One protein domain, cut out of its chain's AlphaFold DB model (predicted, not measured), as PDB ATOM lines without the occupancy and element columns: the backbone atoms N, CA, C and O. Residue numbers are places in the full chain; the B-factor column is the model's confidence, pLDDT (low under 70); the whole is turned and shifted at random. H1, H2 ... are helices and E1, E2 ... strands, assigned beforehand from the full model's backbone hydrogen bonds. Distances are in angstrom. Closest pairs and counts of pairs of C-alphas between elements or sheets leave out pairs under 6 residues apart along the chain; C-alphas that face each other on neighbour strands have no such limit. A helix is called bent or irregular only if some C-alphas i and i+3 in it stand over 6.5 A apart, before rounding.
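AT A GLANCE: This is residues 3 to 81 and 122 to 136 of the 136 residues of an uncharacterized protein of Rhizobium aethiopicum (UniProt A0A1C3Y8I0). The model is elongated, with a narrow ribbon of two strands, E1 and E2, and helix H5 over it at one end, and a loose cluster of short helices, H1, H2, H3 and H6, at the other, with H4 near H2. E1 bends by 57 degrees at residue 62, and H6 follows it into the cluster. The printed part has 94 residues, with six named helices and two named strands in the order H1 H2 H3 H4 H5 E1 H6 E2; the sheet, E1 - E2, is antiparallel and the class is mixed, helices and strands. The whole is only just loose, close to compact, with a radius of gyration of the C-alphas of 15.1 A and spans of 48 by 25 by 19 A.

HOW THE PARTS SIT: Start at H1, residues 7 to 10, and H2, residues 12 to 18: they touch only at the corner, and only just, with 3 pairs of C-alphas within 8 A, the closest those of Asp 9 and Arg 15 at 5.8 A. H3, residues 23 to 32, touches H2, with the C-alphas of Phe 13 and Leu 28 closest at 5.2 A; they run opposite ways at a steep tilt of 59 degrees. H4, residues 35 to 39, meets H3 only through their link; it is close to but not clearly touching H2, with the C-alphas of Asn 14 and Leu 36 closest at 7.4 A. Look next at H5, residues 46 to 55, and E1, residues 59 to 66: their closest C-alphas, of Phe 53 and Lys 59, are 6.7 A apart. H6, residues 69 to 77, only just touches H1, with 3 pairs of C-alphas within 8 A, the closest those of Tyr 10 and Lys 69 at 5.5 A. H6 and H3 touch only at their ends, and only just, with 3 such pairs, the closest the C-alphas of Leu 31 and Ile 77 at 6.3 A; they are about perpendicular at 89 degrees. E2, residues 129 to 135, is antiparallel to E1; N 59 and O 135, at 2.8 A, and N 129 and O 66, at 3.2 A, are within hydrogen-bond range. Every O i to N i+4 pair is within range in H2, H4, H5 and H6; H3 has 1 of 6, beside 6 of 7 O i to N i+3 pairs, and H1 is too short for an i+4 pair.

IN THESE COORDINATES: Find C-alpha 7 at (170.905, 213.737, 169.996), where H1 begins its 5.2 A. H2 spans 9.3 A and is neither bent nor irregular, but only just: C-alphas 15 and 18 are 6.3 A apart. H3 spans 15.2 A and is irregular, with C-alphas 24 and 27 at 7.6 A. H4 spans 5.0 A, H5 14.3 A, E1 20.2 A and H6 12.7 A. E2 spans 19.5 A and ends at C-alpha 135, (149.722, 204.561, 158.691).

THE WHOLE: The two C-alphas farthest apart, those of Ala 24 and Lys 136, are 49.0 A apart. Residues 82 to 121 are not printed, and C-alphas 81 and 122 are 28.6 A apart across this cut. Of the links that are printed whole, none is long. The mean pLDDT of the printed part is 90.5, and residue 39 alone is under 70.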
ATOM      1  N   PRO A   3     166.474 209.558 165.415       92.81
ATOM      2  CA  PRO A   3     167.243 210.592 166.097       92.81
ATOM      3  C   PRO A   3     166.653 211.990 165.879       92.81
ATOM      4  O   PRO A   3     166.380 212.383 164.742       92.81
ATOM      5  N   ASN A   4     166.474 212.728 166.975       94.38
ATOM      6  CA  ASN A   4     166.194 214.162 166.966       94.38
ATOM      7  C   ASN A   4     167.500 214.931 166.739       94.38
ATOM      8  O   ASN A   4     168.578 214.447 167.095       94.38
ATOM      9  N   VAL A   5     167.405 216.158 166.229       93.81
ATOM     10  CA  VAL A   5     168.539 217.085 166.064       93.81
ATOM     11  C   VAL A   5     169.305 217.354 167.359       93.81
ATOM     12  O   VAL A   5     170.459 217.754 167.300       93.81
ATOM     13  N   THR A   6     168.704 217.102 168.524       93.25
ATOM     14  CA  THR A   6     169.356 217.266 169.831       93.25
ATOM     15  C   THR A   6     170.268 216.103 170.222       93.25
ATOM     16  O   THR A   6     171.134 216.277 171.081       93.25
ATOM     17  N   LEU A   7     170.116 214.915 169.620       92.00
ATOM     18  CA  LEU A   7     170.905 213.737 169.996       92.00
ATOM     19  C   LEU A   7     172.422 213.955 169.871       92.00
ATOM     20  O   LEU A   7     173.128 213.607 170.824       92.00
ATOM     21  N   PRO A   8     172.949 214.521 168.764       88.94
ATOM     22  CA  PRO A   8     174.383 214.766 168.640       88.94
ATOM     23  C   PRO A   8     174.938 215.626 169.784       88.94
ATOM     24  O   PRO A   8     176.019 215.340 170.296       88.94
ATOM     25  N   ASP A   9     174.194 216.627 170.255       89.50
ATOM     26  CA  ASP A   9     174.645 217.528 171.328       89.50
ATOM     27  C   ASP A   9     174.661 216.865 172.712       89.50
ATOM     28  O   ASP A   9     175.343 217.313 173.648       89.50
ATOM     29  N   TYR A  10     173.870 215.807 172.875       91.88
ATOM     30  CA  TYR A  10     173.774 215.081 174.137       91.88
ATOM     31  C   TYR A  10     174.904 214.075 174.290       91.88
ATOM     32  O   TYR A  10     175.297 213.784 175.423       91.88
ATOM     33  N   SER A  11     175.472 213.605 173.177       88.25
ATOM     34  CA  SER A  11     176.592 212.683 173.227       88.25
ATOM     35  C   SER A  11     177.887 213.363 173.644       88.25
ATOM     36  O   SER A  11     178.301 214.376 173.075       88.25
ATOM     37  N   PHE A  12     178.569 212.759 174.618       88.25
ATOM     38  CA  PHE A  12     179.893 213.218 175.030       88.25
ATOM     39  C   PHE A  12     180.899 213.122 173.888       88.25
ATOM     40  O   PHE A  12     181.629 214.080 173.665       88.25
ATOM     41  N   PHE A  13     180.898 212.010 173.148       86.88
ATOM     42  CA  PHE A  13     181.806 211.785 172.024       86.88
ATOM     43  C   PHE A  13     181.682 212.882 170.964       86.88
ATOM     44  O   PHE A  13     182.668 213.537 170.625       86.88
ATOM     45  N   ASN A  14     180.463 213.154 170.497       86.88
ATOM     46  CA  ASN A  14     180.268 214.170 169.471       86.88
ATOM     47  C   ASN A  14     180.651 215.572 169.974       86.88
ATOM     48  O   ASN A  14     181.409 216.283 169.315       86.88
ATOM     49  N   ARG A  15     180.189 215.949 171.171       89.06
ATOM     50  CA  ARG A  15     180.416 217.293 171.716       89.06
ATOM     51  C   ARG A  15     181.870 217.564 172.102       89.06
ATOM     52  O   ARG A  15     182.348 218.676 171.917       89.06
ATOM     53  N   LEU A  16     182.550 216.592 172.708       89.25
ATOM     54  CA  LEU A  16     183.878 216.795 173.295       89.25
ATOM     55  C   LEU A  16     185.020 216.333 172.397       89.25
ATOM     56  O   LEU A  16     186.122 216.824 172.596       89.25
ATOM     57  N   PHE A  17     184.780 215.436 171.436       88.56
ATOM     58  CA  PHE A  17     185.826 214.927 170.549       88.56
ATOM     59  C   PHE A  17     185.581 215.281 169.077       88.56
ATOM     60  O   PHE A  17     186.430 215.930 168.471       88.56
ATOM     61  N   VAL A  18     184.421 214.947 168.499       86.12
ATOM     62  CA  VAL A  18     184.158 215.202 167.061       86.12
ATOM     63  C   VAL A  18     184.150 216.698 166.738       86.12
ATOM     64  O   VAL A  18     184.781 217.127 165.771       86.12
ATOM     65  N   GLN A  19     183.452 217.505 167.544       87.56
ATOM     66  CA  GLN A  19     183.318 218.946 167.309       87.56
ATOM     67  C   GLN A  19     184.607 219.726 167.604       87.56
ATOM     68  O   GLN A  19     184.957 220.640 166.858       87.56
ATOM     69  N   THR A  20     185.314 219.387 168.683       90.44
ATOM     70  CA  THR A  20     186.502 220.128 169.146       90.44
ATOM     71  C   THR A  20     187.795 219.651 168.484       90.44
ATOM     72  O   THR A  20     188.743 220.425 168.379       90.44
ATOM     73  N   LYS A  21     187.840 218.380 168.057       89.31
ATOM     74  CA  LYS A  21     189.043 217.658 167.616       89.31
ATOM     75  C   LYS A  21     190.176 217.649 168.649       89.31
ATOM     76  O   LYS A  21     191.341 217.514 168.279       89.31
ATOM     77  N   ASP A  22     189.848 217.797 169.929       93.38
ATOM     78  CA  ASP A  22     190.827 217.814 171.015       93.38
ATOM     79  C   ASP A  22     191.277 216.375 171.365       93.38
ATOM     80  O   ASP A  22     190.457 215.563 171.812       93.38
ATOM     81  N   PRO A  23     192.572 216.032 171.193       92.31
ATOM     82  CA  PRO A  23     193.094 214.691 171.460       92.31
ATOM     83  C   PRO A  23     192.909 214.214 172.903       92.31
ATOM     84  O   PRO A  23     192.876 213.001 173.131       92.31
ATOM     85  N   ALA A  24     192.749 215.129 173.868       94.06
ATOM     86  CA  ALA A  24     192.486 214.781 175.264       94.06
ATOM     87  C   ALA A  24     191.185 213.972 175.439       94.06
ATOM     88  O   ALA A  24     191.036 213.250 176.425       94.06
ATOM     89  N   TRP A  25     190.267 214.043 174.468       93.31
ATOM     90  CA  TRP A  25     188.988 213.329 174.471       93.31
ATOM     91  C   TRP A  25     188.945 212.104 173.552       93.31
ATOM     92  O   TRP A  25     187.884 211.503 173.402       93.31
ATOM     93  N   SER A  26     190.076 211.695 172.967       89.62
ATOM     94  CA  SER A  26     190.154 210.538 172.053       89.62
ATOM     95  C   SER A  26     189.647 209.227 172.662       89.62
ATOM     96  O   SER A  26     189.066 208.404 171.961       89.62
ATOM     97  N   TRP A  27     189.767 209.067 173.981       88.75
ATOM     98  CA  TRP A  27     189.231 207.921 174.722       88.75
ATOM     99  C   TRP A  27     187.702 207.765 174.601       88.75
ATOM    100  O   TRP A  27     187.177 206.676 174.822       88.75
ATOM    101  N   LEU A  28     186.961 208.820 174.235       89.12
ATOM    102  CA  LEU A  28     185.513 208.737 174.016       89.12
ATOM    103  C   LEU A  28     185.142 207.880 172.799       89.12
ATOM    104  O   LEU A  28     184.002 207.425 172.722       89.12
ATOM    105  N   ASP A  29     186.076 207.633 171.877       86.00
ATOM    106  CA  ASP A  29     185.874 206.712 170.753       86.00
ATOM    107  C   ASP A  29     185.577 205.282 171.244       86.00
ATOM    108  O   ASP A  29     184.668 204.606 170.752       86.00
ATOM    109  N   GLU A  30     186.235 204.867 172.334       84.69
ATOM    110  CA  GLU A  30     185.986 203.577 172.988       84.69
ATOM    111  C   GLU A  30     184.580 203.483 173.598       84.69
ATOM    112  O   GLU A  30     184.031 202.385 173.737       84.69
ATOM    113  N   LEU A  31     183.976 204.622 173.958       84.06
ATOM    114  CA  LEU A  31     182.596 204.679 174.433       84.06
ATOM    115  C   LEU A  31     181.585 204.701 173.284       84.06
ATOM    116  O   LEU A  31     180.551 204.034 173.391       84.06
ATOM    117  N   ASP A  32     181.861 205.440 172.204       84.00
ATOM    118  CA  ASP A  32     180.941 205.547 171.068       84.00
ATOM    119  C   ASP A  32     180.785 204.212 170.332       84.00
ATOM    120  O   ASP A  32     179.661 203.841 169.981       84.00
ATOM    121  N   ARG A  33     181.879 203.453 170.161       79.38
ATOM    122  CA  ARG A  33     181.905 202.126 169.506       79.38
ATOM    123  C   ARG A  33     181.119 202.086 168.185       79.38
ATOM    124  O   ARG A  33     180.366 201.138 167.949       79.38
ATOM    125  N   GLY A  34     181.236 203.119 167.351       78.50
ATOM    126  CA  GLY A  34     180.541 203.179 166.060       78.50
ATOM    127  C   GLY A  34     179.113 203.730 166.122       78.50
ATOM    128  O   GLY A  34     178.393 203.718 165.123       78.50
ATOM    129  N   ARG A  35     178.603 204.155 167.282       79.88
ATOM    130  CA  ARG A  35     177.198 204.565 167.408       79.88
ATOM    131  C   ARG A  35     176.917 205.872 166.670       79.88
ATOM    132  O   ARG A  35     175.985 205.904 165.871       79.88
ATOM    133  N   LEU A  36     177.662 206.936 166.943       81.25
ATOM    134  CA  LEU A  36     177.533 208.182 166.191       81.25
ATOM    135  C   LEU A  36     178.459 208.214 164.986       81.25
ATOM    136  O   LEU A  36     178.067 208.770 163.966       81.25
ATOM    137  N   SER A  37     179.645 207.609 165.077       72.75
ATOM    138  CA  SER A  37     180.584 207.605 163.951       72.75
ATOM    139  C   SER A  37     180.073 206.801 162.748       72.75
ATOM    140  O   SER A  37     180.251 207.257 161.619       72.75
ATOM    141  N   ASP A  38     179.362 205.685 162.966       72.50
ATOM    142  CA  ASP A  38     178.943 204.793 161.871       72.50
ATOM    143  C   ASP A  38     177.421 204.633 161.726       72.50
ATOM    144  O   ASP A  38     176.901 204.572 160.605       72.50
ATOM    145  N   ASN A  39     176.688 204.531 162.842       68.12
ATOM    146  CA  ASN A  39     175.292 204.077 162.825       68.12
ATOM    147  C   ASN A  39     174.274 205.216 162.695       68.12
ATOM    148  O   ASN A  39     173.314 205.109 161.928       68.12
ATOM    149  N   ILE A  40     174.455 206.313 163.430       74.25
ATOM    150  CA  ILE A  40     173.550 207.464 163.377       74.25
ATOM    151  C   ILE A  40     174.053 208.452 162.331       74.25
ATOM    152  O   ILE A  40     174.717 209.438 162.623       74.25
ATOM    153  N   LYS A  41     173.700 208.166 161.076       70.88
ATOM    154  CA  LYS A  41     174.082 208.993 159.922       70.88
ATOM    155  C   LYS A  41     173.201 210.225 159.734       70.88
ATOM    156  O   LYS A  41     173.586 211.149 159.028       70.88
ATOM    157  N   GLN A  42     172.009 210.227 160.333       80.25
ATOM    158  CA  GLN A  42     171.043 211.308 160.188       80.25
ATOM    159  C   GLN A  42     170.290 211.548 161.495       80.25
ATOM    160  O   GLN A  42     169.662 210.643 162.049       80.25
ATOM    161  N   ALA A  43     170.338 212.797 161.947       90.31
ATOM    162  CA  ALA A  43     169.455 213.366 162.949       90.31
ATOM    163  C   ALA A  43     168.653 214.482 162.286       90.31
ATOM    164  O   ALA A  43     169.214 215.277 161.532       90.31
ATOM    165  N   ALA A  44     167.345 214.495 162.511       93.81
ATOM    166  CA  ALA A  44     166.438 215.391 161.809       93.81
ATOM    167  C   ALA A  44     165.291 215.821 162.725       93.81
ATOM    168  O   ALA A  44     164.993 215.144 163.712       93.81
ATOM    169  N   SER A  45     164.692 216.970 162.418       95.31
ATOM    170  CA  SER A  45     163.558 217.508 163.163       95.31
ATOM    171  C   SER A  45     162.283 216.711 162.880       95.31
ATOM    172  O   SER A  45     162.237 215.870 161.976       95.31
ATOM    173  N   ASP A  46     161.217 216.988 163.638       96.06
ATOM    174  CA  ASP A  46     159.925 216.342 163.398       96.06
ATOM    175  C   ASP A  46     159.402 216.634 161.984       96.06
ATOM    176  O   ASP A  46     158.940 215.739 161.278       96.06
ATOM    177  N   GLU A  47     159.536 217.880 161.541       96.31
ATOM    178  CA  GLU A  47     159.110 218.344 160.224       96.31
ATOM    179  C   GLU A  47     159.838 217.593 159.106       96.31
ATOM    180  O   GLU A  47     159.197 217.090 158.184       96.31
ATOM    181  N   GLN A  48     161.158 217.446 159.227       96.44
ATOM    182  CA  GLN A  48     161.978 216.733 158.248       96.44
ATOM    183  C   GLN A  48     161.607 215.245 158.173       96.44
ATOM    184  O   GLN A  48     161.485 214.683 157.085       96.44
ATOM    185  N   TRP A  49     161.369 214.592 159.317       96.44
ATOM    186  CA  TRP A  49     160.902 213.205 159.318       96.44
ATOM    187  C   TRP A  49     159.516 213.062 158.684       96.44
ATOM    188  O   TRP A  49     159.290 212.139 157.901       96.44
ATOM    189  N   ARG A  50     158.594 213.988 158.971       97.25
ATOM    190  CA  ARG A  50     157.257 214.013 158.359       97.25
ATOM    191  C   ARG A  50     157.305 214.189 156.851       97.25
ATOM    192  O   ARG A  50     156.523 213.535 156.167       97.25
ATOM    193  N   GLU A  51     158.202 215.025 156.343       97.06
ATOM    194  CA  GLU A  51     158.419 215.191 154.907       97.06
ATOM    195  C   GLU A  51     158.854 213.870 154.259       97.06
ATOM    196  O   GLU A  51     158.236 213.422 153.291       97.06
ATOM    197  N   ILE A  52     159.833 213.183 154.858       95.88
ATOM    198  CA  ILE A  52     160.297 211.867 154.394       95.88
ATOM    199  C   ILE A  52     159.135 210.864 154.371       95.88
ATOM    200  O   ILE A  52     158.908 210.205 153.355       95.88
ATOM    201  N   PHE A  53     158.353 210.768 155.449       97.06
ATOM    202  CA  PHE A  53     157.194 209.871 155.492       97.06
ATOM    203  C   PHE A  53     156.137 210.229 154.445       97.06
ATOM    204  O   PHE A  53     155.628 209.339 153.765       97.06
ATOM    205  N   GLY A  54     155.833 211.518 154.293       97.25
ATOM    206  CA  GLY A  54     154.862 212.016 153.325       97.25
ATOM    207  C   GLY A  54     155.259 211.683 151.890       97.25
ATOM    208  O   GLY A  54     154.422 211.206 151.124       97.25
ATOM    209  N   SER A  55     156.543 211.831 151.551       97.12
ATOM    210  CA  SER A  55     157.087 211.456 150.237       97.12
ATOM    211  C   SER A  55     156.933 209.960 149.927       97.12
ATOM    212  O   SER A  55     156.783 209.573 148.771       97.12
ATOM    213  N   ALA A  56     156.890 209.121 150.967       96.69
ATOM    214  CA  ALA A  56     156.658 207.683 150.871       96.69
ATOM    215  C   ALA A  56     155.164 207.294 150.919       96.69
ATOM    216  O   ALA A  56     154.837 206.107 150.971       96.69
ATOM    217  N   GLY A  57     154.246 208.269 150.934       97.50
ATOM    218  CA  GLY A  57     152.803 208.034 151.029       97.50
ATOM    219  C   GLY A  57     152.324 207.617 152.423       97.50
ATOM    220  O   GLY A  57     151.235 207.061 152.550       97.50
ATOM    221  N   LEU A  58     153.120 207.857 153.468       98.00
ATOM    222  CA  LEU A  58     152.782 207.525 154.851       98.00
ATOM    223  C   LEU A  58     152.282 208.757 155.610       98.00
ATOM    224  O   LEU A  58     152.717 209.885 155.384       98.00
ATOM    225  N   LYS A  59     151.389 208.528 156.575       96.94
ATOM    226  CA  LYS A  59     150.846 209.559 157.466       96.94
ATOM    227  C   LYS A  59     151.230 209.276 158.908       96.94
ATOM    228  O   LYS A  59     151.131 208.146 159.383       96.94
ATOM    229  N   VAL A  60     151.607 210.321 159.640       97.38
ATOM    230  CA  VAL A  60     151.871 210.221 161.080       97.38
ATOM    231  C   VAL A  60     150.548 210.212 161.842       97.38
ATOM    232  O   VAL A  60     149.825 211.204 161.854       97.38
ATOM    233  N   ARG A  61     150.240 209.096 162.510       97.38
ATOM    234  CA  ARG A  61     149.077 208.956 163.403       97.38
ATOM    235  C   ARG A  61     149.365 209.447 164.809       97.38
ATOM    236  O   ARG A  61     148.498 210.028 165.450       97.38
ATOM    237  N   ARG A  62     150.576 209.185 165.294       96.69
ATOM    238  CA  ARG A  62     151.036 209.606 166.615       96.69
ATOM    239  C   ARG A  62     152.519 209.916 166.552       96.69
ATOM    240  O   ARG A  62     153.269 209.202 165.891       96.69
ATOM    241  N   HIS A  63     152.915 210.949 167.278       96.38
ATOM    242  CA  HIS A  63     154.303 211.315 167.502       96.38
ATOM    243  C   HIS A  63     154.527 211.548 169.000       96.38
ATOM    244  O   HIS A  63     153.637 212.033 169.698       96.38
ATOM    245  N   SER A  64     155.687 211.128 169.492       95.38
ATOM    246  CA  SER A  64     156.169 211.404 170.843       95.38
ATOM    247  C   SER A  64     157.681 211.589 170.854       95.38
ATOM    248  O   SER A  64     158.393 211.011 170.033       95.38
ATOM    249  N   ASN A  65     158.182 212.338 171.830       95.06
ATOM    250  CA  ASN A  65     159.612 212.498 172.076       95.06
ATOM    251  C   ASN A  65     160.030 211.733 173.338       95.06
ATOM    252  O   ASN A  65     159.291 211.690 174.325       95.06
ATOM    253  N   HIS A  66     161.212 211.126 173.329       92.81
ATOM    254  CA  HIS A  66     161.696 210.289 174.430       92.81
ATOM    255  C   HIS A  66     163.222 210.306 174.539       92.81
ATOM    256  O   HIS A  66     163.913 210.494 173.537       92.81
ATOM    257  N   LEU A  67     163.706 210.062 175.756       93.00
ATOM    258  CA  LEU A  67     165.106 210.058 176.179       93.00
ATOM    259  C   LEU A  67     165.694 211.466 176.269       93.00
ATOM    260  O   LEU A  67     166.230 212.022 175.312       93.00
ATOM    261  N   SER A  68     165.602 212.030 177.462       94.62
ATOM    262  CA  SER A  68     166.222 213.286 177.846       94.62
ATOM    263  C   SER A  68     167.745 213.170 177.916       94.62
ATOM    264  O   SER A  68     168.337 212.085 177.914       94.62
ATOM    265  N   LYS A  69     168.402 214.329 177.992       93.31
ATOM    266  CA  LYS A  69     169.861 214.446 177.967       93.31
ATOM    267  C   LYS A  69     170.562 213.564 178.994       93.31
ATOM    268  O   LYS A  69     171.515 212.882 178.634       93.31
ATOM    269  N   HIS A  70     170.128 213.569 180.254       92.19
ATOM    270  CA  HIS A  70     170.812 212.803 181.299       92.19
ATOM    271  C   HIS A  70     170.638 211.296 181.113       92.19
ATOM    272  O   HIS A  70     171.578 210.555 181.386       92.19
ATOM    273  N   ILE A  71     169.496 210.839 180.584       93.38
ATOM    274  CA  ILE A  71     169.306 209.430 180.223       93.38
ATOM    275  C   ILE A  71     170.238 209.035 179.075       93.38
ATOM    276  O   ILE A  71     170.884 207.991 179.153       93.38
ATOM    277  N   ILE A  72     170.372 209.877 178.044       91.62
ATOM    278  CA  ILE A  72     171.329 209.641 176.952       91.62
ATOM    279  C   ILE A  72     172.762 209.606 177.472       91.62
ATOM    280  O   ILE A  72     173.501 208.686 177.153       91.62
ATOM    281  N   GLN A  73     173.153 210.557 178.314       90.31
ATOM    282  CA  GLN A  73     174.504 210.619 178.867       90.31
ATOM    283  C   GLN A  73     174.824 209.426 179.778       90.31
ATOM    284  O   GLN A  73     175.927 208.884 179.716       90.31
ATOM    285  N   ALA A  74     173.855 208.974 180.576       91.06
ATOM    286  CA  ALA A  74     173.982 207.739 181.341       91.06
ATOM    287  C   ALA A  74     174.080 206.514 180.420       91.06
ATOM    288  O   ALA A  74     174.869 205.612 180.689       91.06
ATOM    289  N   TRP A  75     173.321 206.488 179.319       87.62
ATOM    290  CA  TRP A  75     173.385 205.421 178.324       87.62
ATOM    291  C   TRP A  75     174.700 205.407 177.541       87.62
ATOM    292  O   TRP A  75     175.180 204.316 177.249       87.62
ATOM    293  N   ASP A  76     175.296 206.560 177.226       86.19
ATOM    294  CA  ASP A  76     176.574 206.671 176.508       86.19
ATOM    295  C   ASP A  76     177.685 205.927 177.261       86.19
ATOM    296  O   ASP A  76     178.365 205.070 176.697       86.19
ATOM    297  N   ILE A  77     177.803 206.174 178.565       86.69
ATOM    298  CA  ILE A  77     178.802 205.516 179.414       86.69
ATOM    299  C   ILE A  77     178.330 204.098 179.764       86.69
ATOM    300  O   ILE A  77     179.002 203.103 179.460       86.69
ATOM    301  N   GLY A  78     177.139 203.993 180.361       88.44
ATOM    302  CA  GLY A  78     176.566 202.751 180.867       88.44
ATOM    303  C   GLY A  78     177.585 201.947 181.675       88.44
ATOM    304  O   GLY A  78     178.265 202.471 182.552       88.44
ATOM    305  N   PHE A  79     177.727 200.673 181.319       88.50
ATOM    306  CA  PHE A  79     178.757 199.785 181.861       88.50
ATOM    307  C   PHE A  79     179.846 199.421 180.843       88.50
ATOM    308  O   PHE A  79     180.596 198.471 181.065       88.50
ATOM    309  N   ARG A  80     179.955 200.149 179.721       87.12
ATOM    310  CA  ARG A  80     180.928 199.824 178.661       87.12
ATOM    311  C   ARG A  80     182.369 199.717 179.178       87.12
ATOM    312  O   ARG A  80     182.997 198.710 178.851       87.12
ATOM    313  N   PRO A  81     182.870 200.627 180.044       87.88
ATOM    314  CA  PRO A  81     184.232 200.517 180.579       87.88
ATOM    315  C   PRO A  81     184.474 199.238 181.389       87.88
ATOM    316  O   PRO A  81     185.581 198.713 181.424       87.88
ATOM    317  N   HIS A 122     158.854 212.758 179.621       86.69
ATOM    318  CA  HIS A 122     158.234 212.275 178.388       86.69
ATOM    319  C   HIS A 122     157.673 213.415 177.524       86.69
ATOM    320  O   HIS A 122     157.151 214.400 178.038       86.69
ATOM    321  N   ASN A 123     157.724 213.243 176.199       90.06
ATOM    322  CA  ASN A 123     157.210 214.193 175.205       90.06
ATOM    323  C   ASN A 123     157.808 215.605 175.290       90.06
ATOM    324  O   ASN A 123     157.189 216.563 174.832       90.06
ATOM    325  N   ASN A 124     159.019 215.743 175.829       91.25
ATOM    326  CA  ASN A 124     159.744 217.000 175.752       91.25
ATOM    327  C   ASN A 124     160.373 217.143 174.347       91.25
ATOM    328  O   ASN A 124     161.111 216.243 173.940       91.25
ATOM    329  N   PRO A 125     160.133 218.252 173.615       90.94
ATOM    330  CA  PRO A 125     160.695 218.475 172.278       90.94
ATOM    331  C   PRO A 125     162.224 218.395 172.209       90.94
ATOM    332  O   PRO A 125     162.785 218.140 171.147       90.94
ATOM    333  N   THR A 126     162.904 218.600 173.340       93.06
ATOM    334  CA  THR A 126     164.366 218.527 173.427       93.06
ATOM    335  C   THR A 126     164.894 217.098 173.557       93.06
ATOM    336  O   THR A 126     166.080 216.869 173.341       93.06
ATOM    337  N   ASN A 127     164.044 216.107 173.838       95.69
ATOM    338  CA  ASN A 127     164.491 214.723 173.963       95.69
ATOM    339  C   ASN A 127     165.105 214.199 172.659       95.69
ATOM    340  O   ASN A 127     164.689 214.559 171.559       95.69
ATOM    341  N   ALA A 128     166.071 213.302 172.797       94.50
ATOM    342  CA  ALA A 128     166.996 212.925 171.740       94.50
ATOM    343  C   ALA A 128     166.398 212.051 170.633       94.50
ATOM    344  O   ALA A 128     167.040 211.840 169.606       94.50
ATOM    345  N   PHE A 129     165.187 211.527 170.811       94.56
ATOM    346  CA  PHE A 129     164.550 210.677 169.813       94.56
ATOM    347  C   PHE A 129     163.067 210.989 169.618       94.56
ATOM    348  O   PHE A 129     162.336 211.329 170.552       94.56
ATOM    349  N   HIS A 130     162.623 210.789 168.380       95.62
ATOM    350  CA  HIS A 130     161.231 210.782 167.957       95.62
ATOM    351  C   HIS A 130     160.699 209.344 167.874       95.62
ATOM    352  O   HIS A 130     161.365 208.423 167.384       95.62
ATOM    353  N   CYS A 131     159.465 209.129 168.331       95.25
ATOM    354  CA  CYS A 131     158.701 207.903 168.113       95.25
ATOM    355  C   CYS A 131     157.522 208.237 167.223       95.25
ATOM    356  O   CYS A 131     156.746 209.132 167.553       95.25
ATOM    357  N   TYR A 132     157.357 207.485 166.144       96.00
ATOM    358  CA  TYR A 132     156.245 207.653 165.226       96.00
ATOM    359  C   TYR A 132     155.422 206.380 165.156       96.00
ATOM    360  O   TYR A 132     155.966 205.282 165.048       96.00
ATOM    361  N   VAL A 133     154.105 206.547 165.157       96.69
ATOM    362  CA  VAL A 133     153.168 205.540 164.662       96.69
ATOM    363  C   VAL A 133     152.694 206.026 163.302       96.69
ATOM    364  O   VAL A 133     152.086 207.094 163.204       96.69
ATOM    365  N   LEU A 134     152.999 205.256 162.262       97.19
ATOM    366  CA  LEU A 134     152.677 205.585 160.877       97.19
ATOM    367  C   LEU A 134     151.476 204.762 160.401       97.19
ATOM    368  O   LEU A 134     151.282 203.628 160.838       97.19
ATOM    369  N   SER A 135     150.688 205.317 159.487       96.88
ATOM    370  CA  SER A 135     149.722 204.561 158.691       96.88
ATOM    371  C   SER A 135     149.929 204.827 157.206       96.88
ATOM    372  O   SER A 135     150.533 205.833 156.831       96.88
ATOM    373  N   LYS A 136     149.391 203.930 156.378       91.44
ATOM    374  CA  LYS A 136     149.090 204.251 154.982       91.44
ATOM    375  C   LYS A 136     147.951 205.278 154.911       91.44
ATOM    376  O   LYS A 136     147.218 205.416 155.929       91.44
TER     377      LYS A 136